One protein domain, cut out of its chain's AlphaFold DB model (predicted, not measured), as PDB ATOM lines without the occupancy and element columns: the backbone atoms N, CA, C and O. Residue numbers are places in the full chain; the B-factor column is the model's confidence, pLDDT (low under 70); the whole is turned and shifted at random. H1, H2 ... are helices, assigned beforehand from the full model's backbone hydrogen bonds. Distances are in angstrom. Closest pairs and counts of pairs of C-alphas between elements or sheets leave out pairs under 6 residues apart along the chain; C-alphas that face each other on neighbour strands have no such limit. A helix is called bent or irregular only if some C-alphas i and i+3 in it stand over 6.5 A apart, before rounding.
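Overview. This is residues 13 to 67 of the 69 residues of an uncharacterized protein of marine sediment metagenome (UniProt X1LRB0). One long helix, H2, is the spine of this model; the short H1 before it folds back along its first part as a helical hairpin, and H3 packs on the other side of H2, crossing it at a steep slant. Between H2 and H3 the chain makes a wide arc without a named element, residues 42 to 55, which leaves the far end of H2 and comes back to the start of H3. The printed part has 55 residues with three named helices, in the order H1, H2, H3, and no named strand; the class is all helix. It is only just compact, close to loose, with a radius of gyration of the C-alphas of 11.7 A, and the C-alphas span 34 by 25 by 18 A.

Along the chain. Find C-alpha 13 at (-45.850, 16.287, 33.449); here H1 begins, and it runs through residues 13 to 20, 10.7 A from first to last C-alpha. Two residues on, at C-alpha 23, (-43.096, -0.805, 38.296), H2 begins; it holds residues 23 to 41 and measures 28.1 A. H2 is irregular, with C-alphas 24 and 27 standing 7.3 A apart. Go on past residues 42 to 55 to H3, residues 56 to 66, 15.5 A long, which ends at C-alpha 66, (-26.493, 13.656, 32.599). H3 is only just irregular: C-alphas 57 and 60 are 6.9 A apart.

Arrangement. Look first at H1 and H2, a helical hairpin over a tight link. They touch, H2 with residues 26 to 33 alone, and their closest C-alphas are those of Met 18 and Arg 26, 6.5 A apart. They run opposite ways at a shallow tilt of 14 degrees. Next, look at H2 and H3, which touch with 14 pairs of C-alphas within 8 A; the closest are those of Ala 35 and Ser 66, 4.8 A apart. These two run the same way at a steep tilt of 49 degrees. H1 and H3 are apart. In the backbone of H1 each O i to N i+4 pair is within hydrogen-bond range; in H2 it is 13 of 15 pairs and in H3 5 of 7.

Size, cuts and confidence. The two C-alphas farthest apart are those of Lys 22 and Gln 46, 34.0 A. From the first printed C-alpha, Lys 13, to the last, Gly 67, it is 23.0 A. The link from H2 to H3 is long, 14 residues, and its C-alphas lie 10 to 18 A from the mean of the C-alphas. The printed part has no cut. The mean pLDDT of the printed part is 96.0, and no printed residue is under 70.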
ATOM      1  N   LYS A  13     -46.598  17.108  34.412       96.31
ATOM      2  CA  LYS A  13     -45.850  16.287  33.449       96.31
ATOM      3  C   LYS A  13     -45.005  15.196  34.124       96.31
ATOM      4  O   LYS A  13     -44.917  14.091  33.606       96.31
ATOM      5  N   TYR A  14     -44.379  15.492  35.265       96.25
ATOM      6  CA  TYR A  14     -43.516  14.538  35.964       96.25
ATOM      7  C   TYR A  14     -44.326  13.562  36.818       96.25
ATOM      8  O   TYR A  14     -43.922  12.408  36.959       96.25
ATOM      9  N   ILE A  15     -45.479  14.000  37.332       95.88
ATOM     10  CA  ILE A  15     -46.449  13.126  38.002       95.88
ATOM     11  C   ILE A  15     -46.946  12.071  37.010       95.88
ATOM     12  O   ILE A  15     -46.821  10.878  37.285       95.88
ATOM     13  N   ASN A  16     -47.390  12.495  35.824       96.44
ATOM     14  CA  ASN A  16     -47.902  11.597  34.788       96.44
ATOM     15  C   ASN A  16     -46.833  10.628  34.282       96.44
ATOM     16  O   ASN A  16     -47.074   9.424  34.253       96.44
ATOM     17  N   MET A  17     -45.613  11.110  34.013       96.75
ATOM     18  CA  MET A  17     -44.490  10.237  33.638       96.75
ATOM     19  C   MET A  17     -44.260   9.109  34.656       96.75
ATOM     20  O   MET A  17     -44.011   7.968  34.272       96.75
ATOM     21  N   MET A  18     -44.341   9.411  35.954       96.00
ATOM     22  CA  MET A  18     -44.163   8.411  37.010       96.00
ATOM     23  C   MET A  18     -45.386   7.504  37.190       96.00
ATOM     24  O   MET A  18     -45.215   6.323  37.504       96.00
ATOM     25  N   ALA A  19     -46.598   8.026  36.995       95.56
ATOM     26  CA  ALA A  19     -47.843   7.265  37.090       95.56
ATOM     27  C   ALA A  19     -47.972   6.233  35.956       95.56
ATOM     28  O   ALA A  19     -48.338   5.085  36.204       95.56
ATOM     29  N   GLU A  20     -47.597   6.614  34.734       96.88
ATOM     30  CA  GLU A  20     -47.607   5.755  33.542       96.88
ATOM     31  C   GLU A  20     -46.468   4.718  33.542       96.88
ATOM     32  O   GLU A  20     -46.512   3.708  32.832       96.88
ATOM     33  N   ALA A  21     -45.428   4.935  34.352       97.06
ATOM     34  CA  ALA A  21     -44.290   4.037  34.437       97.06
ATOM     35  C   ALA A  21     -44.663   2.695  35.093       97.06
ATOM     36  O   ALA A  21     -44.986   2.613  36.286       97.06
ATOM     37  N   LYS A  22     -44.489   1.605  34.328       96.69
ATOM     38  CA  LYS A  22     -44.493   0.233  34.863       96.69
ATOM     39  C   LYS A  22     -43.514   0.118  36.030       96.69
ATOM     40  O   LYS A  22     -42.445   0.732  35.999       96.69
ATOM     41  N   LYS A  23     -43.851  -0.695  37.036       94.38
ATOM     42  CA  LYS A  23     -43.096  -0.805  38.296       94.38
ATOM     43  C   LYS A  23     -41.607  -1.073  38.060       94.38
ATOM     44  O   LYS A  23     -40.774  -0.413  38.672       94.38
ATOM     45  N   GLU A  24     -41.280  -1.947  37.111       95.50
ATOM     46  CA  GLU A  24     -39.899  -2.318  36.762       95.50
ATOM     47  C   GLU A  24     -39.125  -1.171  36.086       95.50
ATOM     48  O   GLU A  24     -37.900  -1.132  36.125       95.50
ATOM     49  N   LYS A  25     -39.834  -0.217  35.470       95.75
ATOM     50  CA  LYS A  25     -39.256   0.919  34.735       95.75
ATOM     51  C   LYS A  25     -39.216   2.218  35.539       95.75
ATOM     52  O   LYS A  25     -38.597   3.175  35.082       95.75
ATOM     53  N   ARG A  26     -39.831   2.271  36.727       95.38
ATOM     54  CA  ARG A  26     -39.906   3.497  37.546       95.38
ATOM     55  C   ARG A  26     -38.537   4.093  37.859       95.38
ATOM     56  O   ARG A  26     -38.387   5.305  37.772       95.38
ATOM     57  N   ALA A  27     -37.542   3.252  38.151       95.69
ATOM     58  CA  ALA A  27     -36.171   3.705  38.383       95.69
ATOM     59  C   ALA A  27     -35.614   4.459  37.166       95.69
ATOM     60  O   ALA A  27     -35.170   5.597  37.282       95.69
ATOM     61  N   LYS A  28     -35.744   3.862  35.977       96.75
ATOM     62  CA  LYS A  28     -35.290   4.455  34.718       96.75
ATOM     63  C   LYS A  28     -36.006   5.771  34.400       96.75
ATOM     64  O   LYS A  28     -35.367   6.719  33.958       96.75
ATOM     65  N   VAL A  29     -37.315   5.850  34.641       97.62
ATOM     66  CA  VAL A  29     -38.075   7.098  34.452       97.62
ATOM     67  C   VAL A  29     -37.609   8.176  35.434       97.62
ATOM     68  O   VAL A  29     -37.396   9.314  35.022       97.62
ATOM     69  N   GLY A  30     -37.359   7.823  36.697       96.75
ATOM     70  CA  GLY A  30     -36.775   8.737  37.682       96.75
ATOM     71  C   GLY A  30     -35.417   9.291  37.240       96.75
ATOM     72  O   GLY A  30     -35.211  10.504  37.277       96.75
ATOM     73  N   ILE A  31     -34.531   8.428  36.729       97.62
ATOM     74  CA  ILE A  31     -33.228   8.827  36.171       97.62
ATOM     75  C   ILE A  31     -33.410   9.799  35.000       97.62
ATOM     76  O   ILE A  31     -32.753  10.835  34.954       97.62
ATOM     77  N   GLN A  32     -34.337   9.522  34.078       97.69
ATOM     78  CA  GLN A  32     -34.625  10.416  32.950       97.69
ATOM     79  C   GLN A  32     -35.122  11.795  33.404       97.69
ATOM     80  O   GLN A  32     -34.706  12.813  32.847       97.69
ATOM     81  N   ILE A  33     -36.001  11.839  34.410       97.62
ATOM     82  CA  ILE A  33     -36.499  13.092  34.988       97.62
ATOM     83  C   ILE A  33     -35.341  13.880  35.604       97.62
ATOM     84  O   ILE A  33     -35.164  15.053  35.271       97.62
ATOM     85  N   ALA A  34     -34.528  13.235  36.443       97.06
ATOM     86  CA  ALA A  34     -33.389  13.867  37.100       97.06
ATOM     87  C   ALA A  34     -32.353  14.377  36.084       97.06
ATOM     88  O   ALA A  34     -31.975  15.544  36.141       97.06
ATOM     89  N   ALA A  35     -31.979  13.568  35.090       97.44
ATOM     90  CA  ALA A  35     -31.043  13.969  34.042       97.44
ATOM     91  C   ALA A  35     -31.559  15.164  33.224       97.44
ATOM     92  O   ALA A  35     -30.796  16.073  32.892       97.44
ATOM     93  N   LYS A  36     -32.866  15.210  32.925       97.19
ATOM     94  CA  LYS A  36     -33.487  16.353  32.239       97.19
ATOM     95  C   LYS A  36     -33.396  17.632  33.070       97.19
ATOM     96  O   LYS A  36     -33.128  18.690  32.506       97.19
ATOM     97  N   LEU A  37     -33.622  17.540  34.380       96.75
ATOM     98  CA  LEU A  37     -33.491  18.681  35.287       96.75
ATOM     99  C   LEU A  37     -32.034  19.149  35.364       96.75
ATOM    100  O   LEU A  37     -31.780  20.330  35.159       96.75
ATOM    101  N   ILE A  38     -31.087  18.232  35.579       96.69
ATOM    102  CA  ILE A  38     -29.650  18.540  35.661       96.69
ATOM    103  C   ILE A  38     -29.184  19.281  34.404       96.69
ATOM    104  O   ILE A  38     -28.610  20.362  34.504       96.69
ATOM    105  N   LYS A  39     -29.496  18.750  33.216       96.00
ATOM    106  CA  LYS A  39     -29.127  19.390  31.945       96.00
ATOM    107  C   LYS A  39     -29.768  20.764  31.777       96.00
ATOM    108  O   LYS A  39     -29.104  21.680  31.312       96.00
ATOM    109  N   GLY A  40     -31.033  20.914  32.173       95.94
ATOM    110  CA  GLY A  40     -31.743  22.191  32.101       95.94
ATOM    111  C   GLY A  40     -31.218  23.258  33.066       95.94
ATOM    112  O   GLY A  40     -31.465  24.435  32.842       95.94
ATOM    113  N   MET A  41     -30.496  22.863  34.120       95.56
ATOM    114  CA  MET A  41     -29.906  23.777  35.105       95.56
ATOM    115  C   MET A  41     -28.422  24.080  34.846       95.56
ATOM    116  O   MET A  41     -27.828  24.873  35.574       95.56
ATOM    117  N   LYS A  42     -27.808  23.467  33.826       93.50
ATOM    118  CA  LYS A  42     -26.363  23.558  33.577       93.50
ATOM    119  C   LYS A  42     -25.861  24.998  33.414       93.50
ATOM    120  O   LYS A  42     -24.782  25.313  33.895       93.50
ATOM    121  N   ASP A  43     -26.650  25.863  32.783       95.69
ATOM    122  CA  ASP A  43     -26.251  27.250  32.505       95.69
ATOM    123  C   ASP A  43     -26.532  28.215  33.673       95.69
ATOM    124  O   ASP A  43     -26.185  29.392  33.598       95.69
ATOM    125  N   ILE A  44     -27.161  27.735  34.754       96.94
ATOM    126  CA  ILE A  44     -27.551  28.552  35.918       96.94
ATOM    127  C   ILE A  44     -26.912  28.091  37.238       96.94
ATOM    128  O   ILE A  44     -27.048  28.782  38.245       96.94
ATOM    129  N   CYS A  45     -26.205  26.954  37.244       94.88
ATOM    130  CA  CYS A  45     -25.561  26.375  38.427       94.88
ATOM    131  C   CYS A  45     -24.179  25.793  38.082       94.88
ATOM    132  O   CYS A  45     -24.030  25.111  37.074       94.88
ATOM    133  N   GLN A  46     -23.180  25.953  38.962       94.38
ATOM    134  CA  GLN A  46     -21.845  25.343  38.779       94.38
ATOM    135  C   GLN A  46     -21.757  23.866  39.201       94.38
ATOM    136  O   GLN A  46     -20.727  23.225  39.004       94.38
ATOM    137  N   GLY A  47     -22.806  23.322  39.815       93.31
ATOM    138  CA  GLY A  47     -22.803  21.953  40.309       93.31
ATOM    139  C   GLY A  47     -24.158  21.525  40.848       93.31
ATOM    140  O   GLY A  47     -25.110  22.306  40.889       93.31
ATOM    141  N   ILE A  48     -24.234  20.262  41.260       94.62
ATOM    142  CA  ILE A  48     -25.438  19.655  41.822       94.62
ATOM    143  C   ILE A  48     -25.097  18.904  43.105       94.62
ATOM    144  O   ILE A  48     -24.025  18.316  43.236       94.62
ATOM    145  N   HIS A  49     -26.042  18.893  44.039       95.12
ATOM    146  CA  HIS A  49     -26.022  18.008  45.194       95.12
ATOM    147  C   HIS A  49     -27.124  16.960  45.013       95.12
ATOM    148  O   HIS A  49     -28.282  17.315  44.790       95.12
ATOM    149  N   ILE A  50     -26.767  15.675  45.065       94.31
ATOM    150  CA  ILE A  50     -27.706  14.558  44.896       94.31
ATOM    151  C   ILE A  50     -28.009  13.969  46.274       94.31
ATOM    152  O   ILE A  50     -27.088  13.621  47.008       94.31
ATOM    153  N   MET A  51     -29.296  13.806  46.586       94.62
ATOM    154  CA  MET A  51     -29.785  13.117  47.786       94.62
ATOM    155  C   MET A  51     -30.280  11.710  47.400       94.62
ATOM    156  O   MET A  51     -31.441  11.572  47.013       94.62
ATOM    157  N   PRO A  52     -29.430  10.663  47.448       91.00
ATOM    158  CA  PRO A  52     -29.776   9.339  46.926       91.00
ATOM    159  C   PRO A  52     -30.762   8.557  47.801       91.00
ATOM    160  O   PRO A  52     -31.468   7.711  47.270       91.00
ATOM    161  N   MET A  53     -30.864   8.827  49.108       92.12
ATOM    162  CA  MET A  53     -31.878   8.222  49.994       92.12
ATOM    163  C   MET A  53     -32.010   6.683  49.853       92.12
ATOM    164  O   MET A  53     -33.125   6.163  49.765       92.12
ATOM    165  N   GLY A  54     -30.896   5.942  49.789       93.56
ATOM    166  CA  GLY A  54     -30.895   4.480  49.615       93.56
ATOM    167  C   GLY A  54     -30.923   3.997  48.155       93.56
ATOM    168  O   GLY A  54     -31.095   2.804  47.894       93.56
ATOM    169  N   TRP A  55     -30.802   4.914  47.189       95.69
ATOM    170  CA  TRP A  55     -30.784   4.646  45.744       95.69
ATOM    171  C   TRP A  55     -29.398   4.863  45.118       95.69
ATOM    172  O   TRP A  55     -29.282   5.115  43.919       95.69
ATOM    173  N   GLU A  56     -28.329   4.726  45.902       96.44
ATOM    174  CA  GLU A  56     -26.945   5.041  45.520       96.44
ATOM    175  C   GLU A  56     -26.503   4.287  44.258       96.44
ATOM    176  O   GLU A  56     -25.800   4.840  43.417       96.44
ATOM    177  N   ARG A  57     -26.993   3.055  44.063       96.94
ATOM    178  CA  ARG A  57     -26.690   2.227  42.880       96.94
ATOM    179  C   ARG A  57     -27.089   2.855  41.538       96.94
ATOM    180  O   ARG A  57     -26.570   2.434  40.514       96.94
ATOM    181  N   TYR A  58     -28.007   3.821  41.532       96.88
ATOM    182  CA  TYR A  58     -28.453   4.512  40.317       96.88
ATOM    183  C   TYR A  58     -27.709   5.827  40.067       96.88
ATOM    184  O   TYR A  58     -27.875   6.428  39.008       96.88
ATOM    185  N   VAL A  59     -26.897   6.290  41.024       96.75
ATOM    186  CA  VAL A  59     -26.135   7.537  40.883       96.75
ATOM    187  C   VAL A  59     -25.129   7.458  39.729       96.75
ATOM    188  O   VAL A  59     -25.118   8.404  38.947       96.75
ATOM    189  N   PRO A  60     -24.351   6.369  39.540       97.00
ATOM    190  CA  PRO A  60     -23.439   6.272  38.399       97.00
ATOM    191  C   PRO A  60     -24.160   6.420  37.053       97.00
ATOM    192  O   PRO A  60     -23.802   7.289  36.266       97.00
ATOM    193  N   GLU A  61     -25.248   5.667  36.847       97.56
ATOM    194  CA  GLU A  61     -26.064   5.769  35.630       97.56
ATOM    195  C   GLU A  61     -26.583   7.200  35.446       97.56
ATOM    196  O   GLU A  61     -26.437   7.772  34.371       97.56
ATOM    197  N   LEU A  62     -27.127   7.830  36.495       97.62
ATOM    198  CA  LEU A  62     -27.614   9.207  36.426       97.62
ATOM    199  C   LEU A  62     -26.533  10.197  35.973       97.62
ATOM    200  O   LEU A  62     -26.839  11.081  35.169       97.62
ATOM    201  N   LEU A  63     -25.304  10.077  36.482       96.56
ATOM    202  CA  LEU A  63     -24.197  10.955  36.101       96.56
ATOM    203  C   LEU A  63     -23.828  10.777  34.623       96.56
ATOM    204  O   LEU A  63     -23.715  11.784  33.919       96.56
ATOM    205  N   GLU A  64     -23.758   9.533  34.140       97.25
ATOM    206  CA  GLU A  64     -23.511   9.215  32.726       97.25
ATOM    207  C   GLU A  64     -24.599   9.813  31.824       97.25
ATOM    208  O   GLU A  64     -24.316  10.591  30.909       97.25
ATOM    209  N   VAL A  65     -25.886   9.547  32.107       97.00
ATOM    210  CA  VAL A  65     -26.971  10.075  31.256       97.00
ATOM    211  C   VAL A  65     -27.064  11.600  31.332       97.00
ATOM    212  O   VAL A  65     -27.586  12.235  30.407       97.00
ATOM    213  N   SER A  66     -26.568  12.203  32.415       96.56
ATOM    214  CA  SER A  66     -26.493  13.656  32.599       96.56
ATOM    215  C   SER A  66     -25.293  14.297  31.893       96.56
ATOM    216  O   SER A  66     -25.316  15.511  31.690       96.56
ATOM    217  N   GLY A  67     -24.304  13.511  31.454       94.12
ATOM    218  CA  GLY A  67     -23.063  14.001  30.849       94.12
ATOM    219  C   GLY A  67     -22.108  14.630  31.865       94.12
ATOM    220  O   GLY A  67     -21.446  15.618  31.548       94.12
TER     221      GLY A  67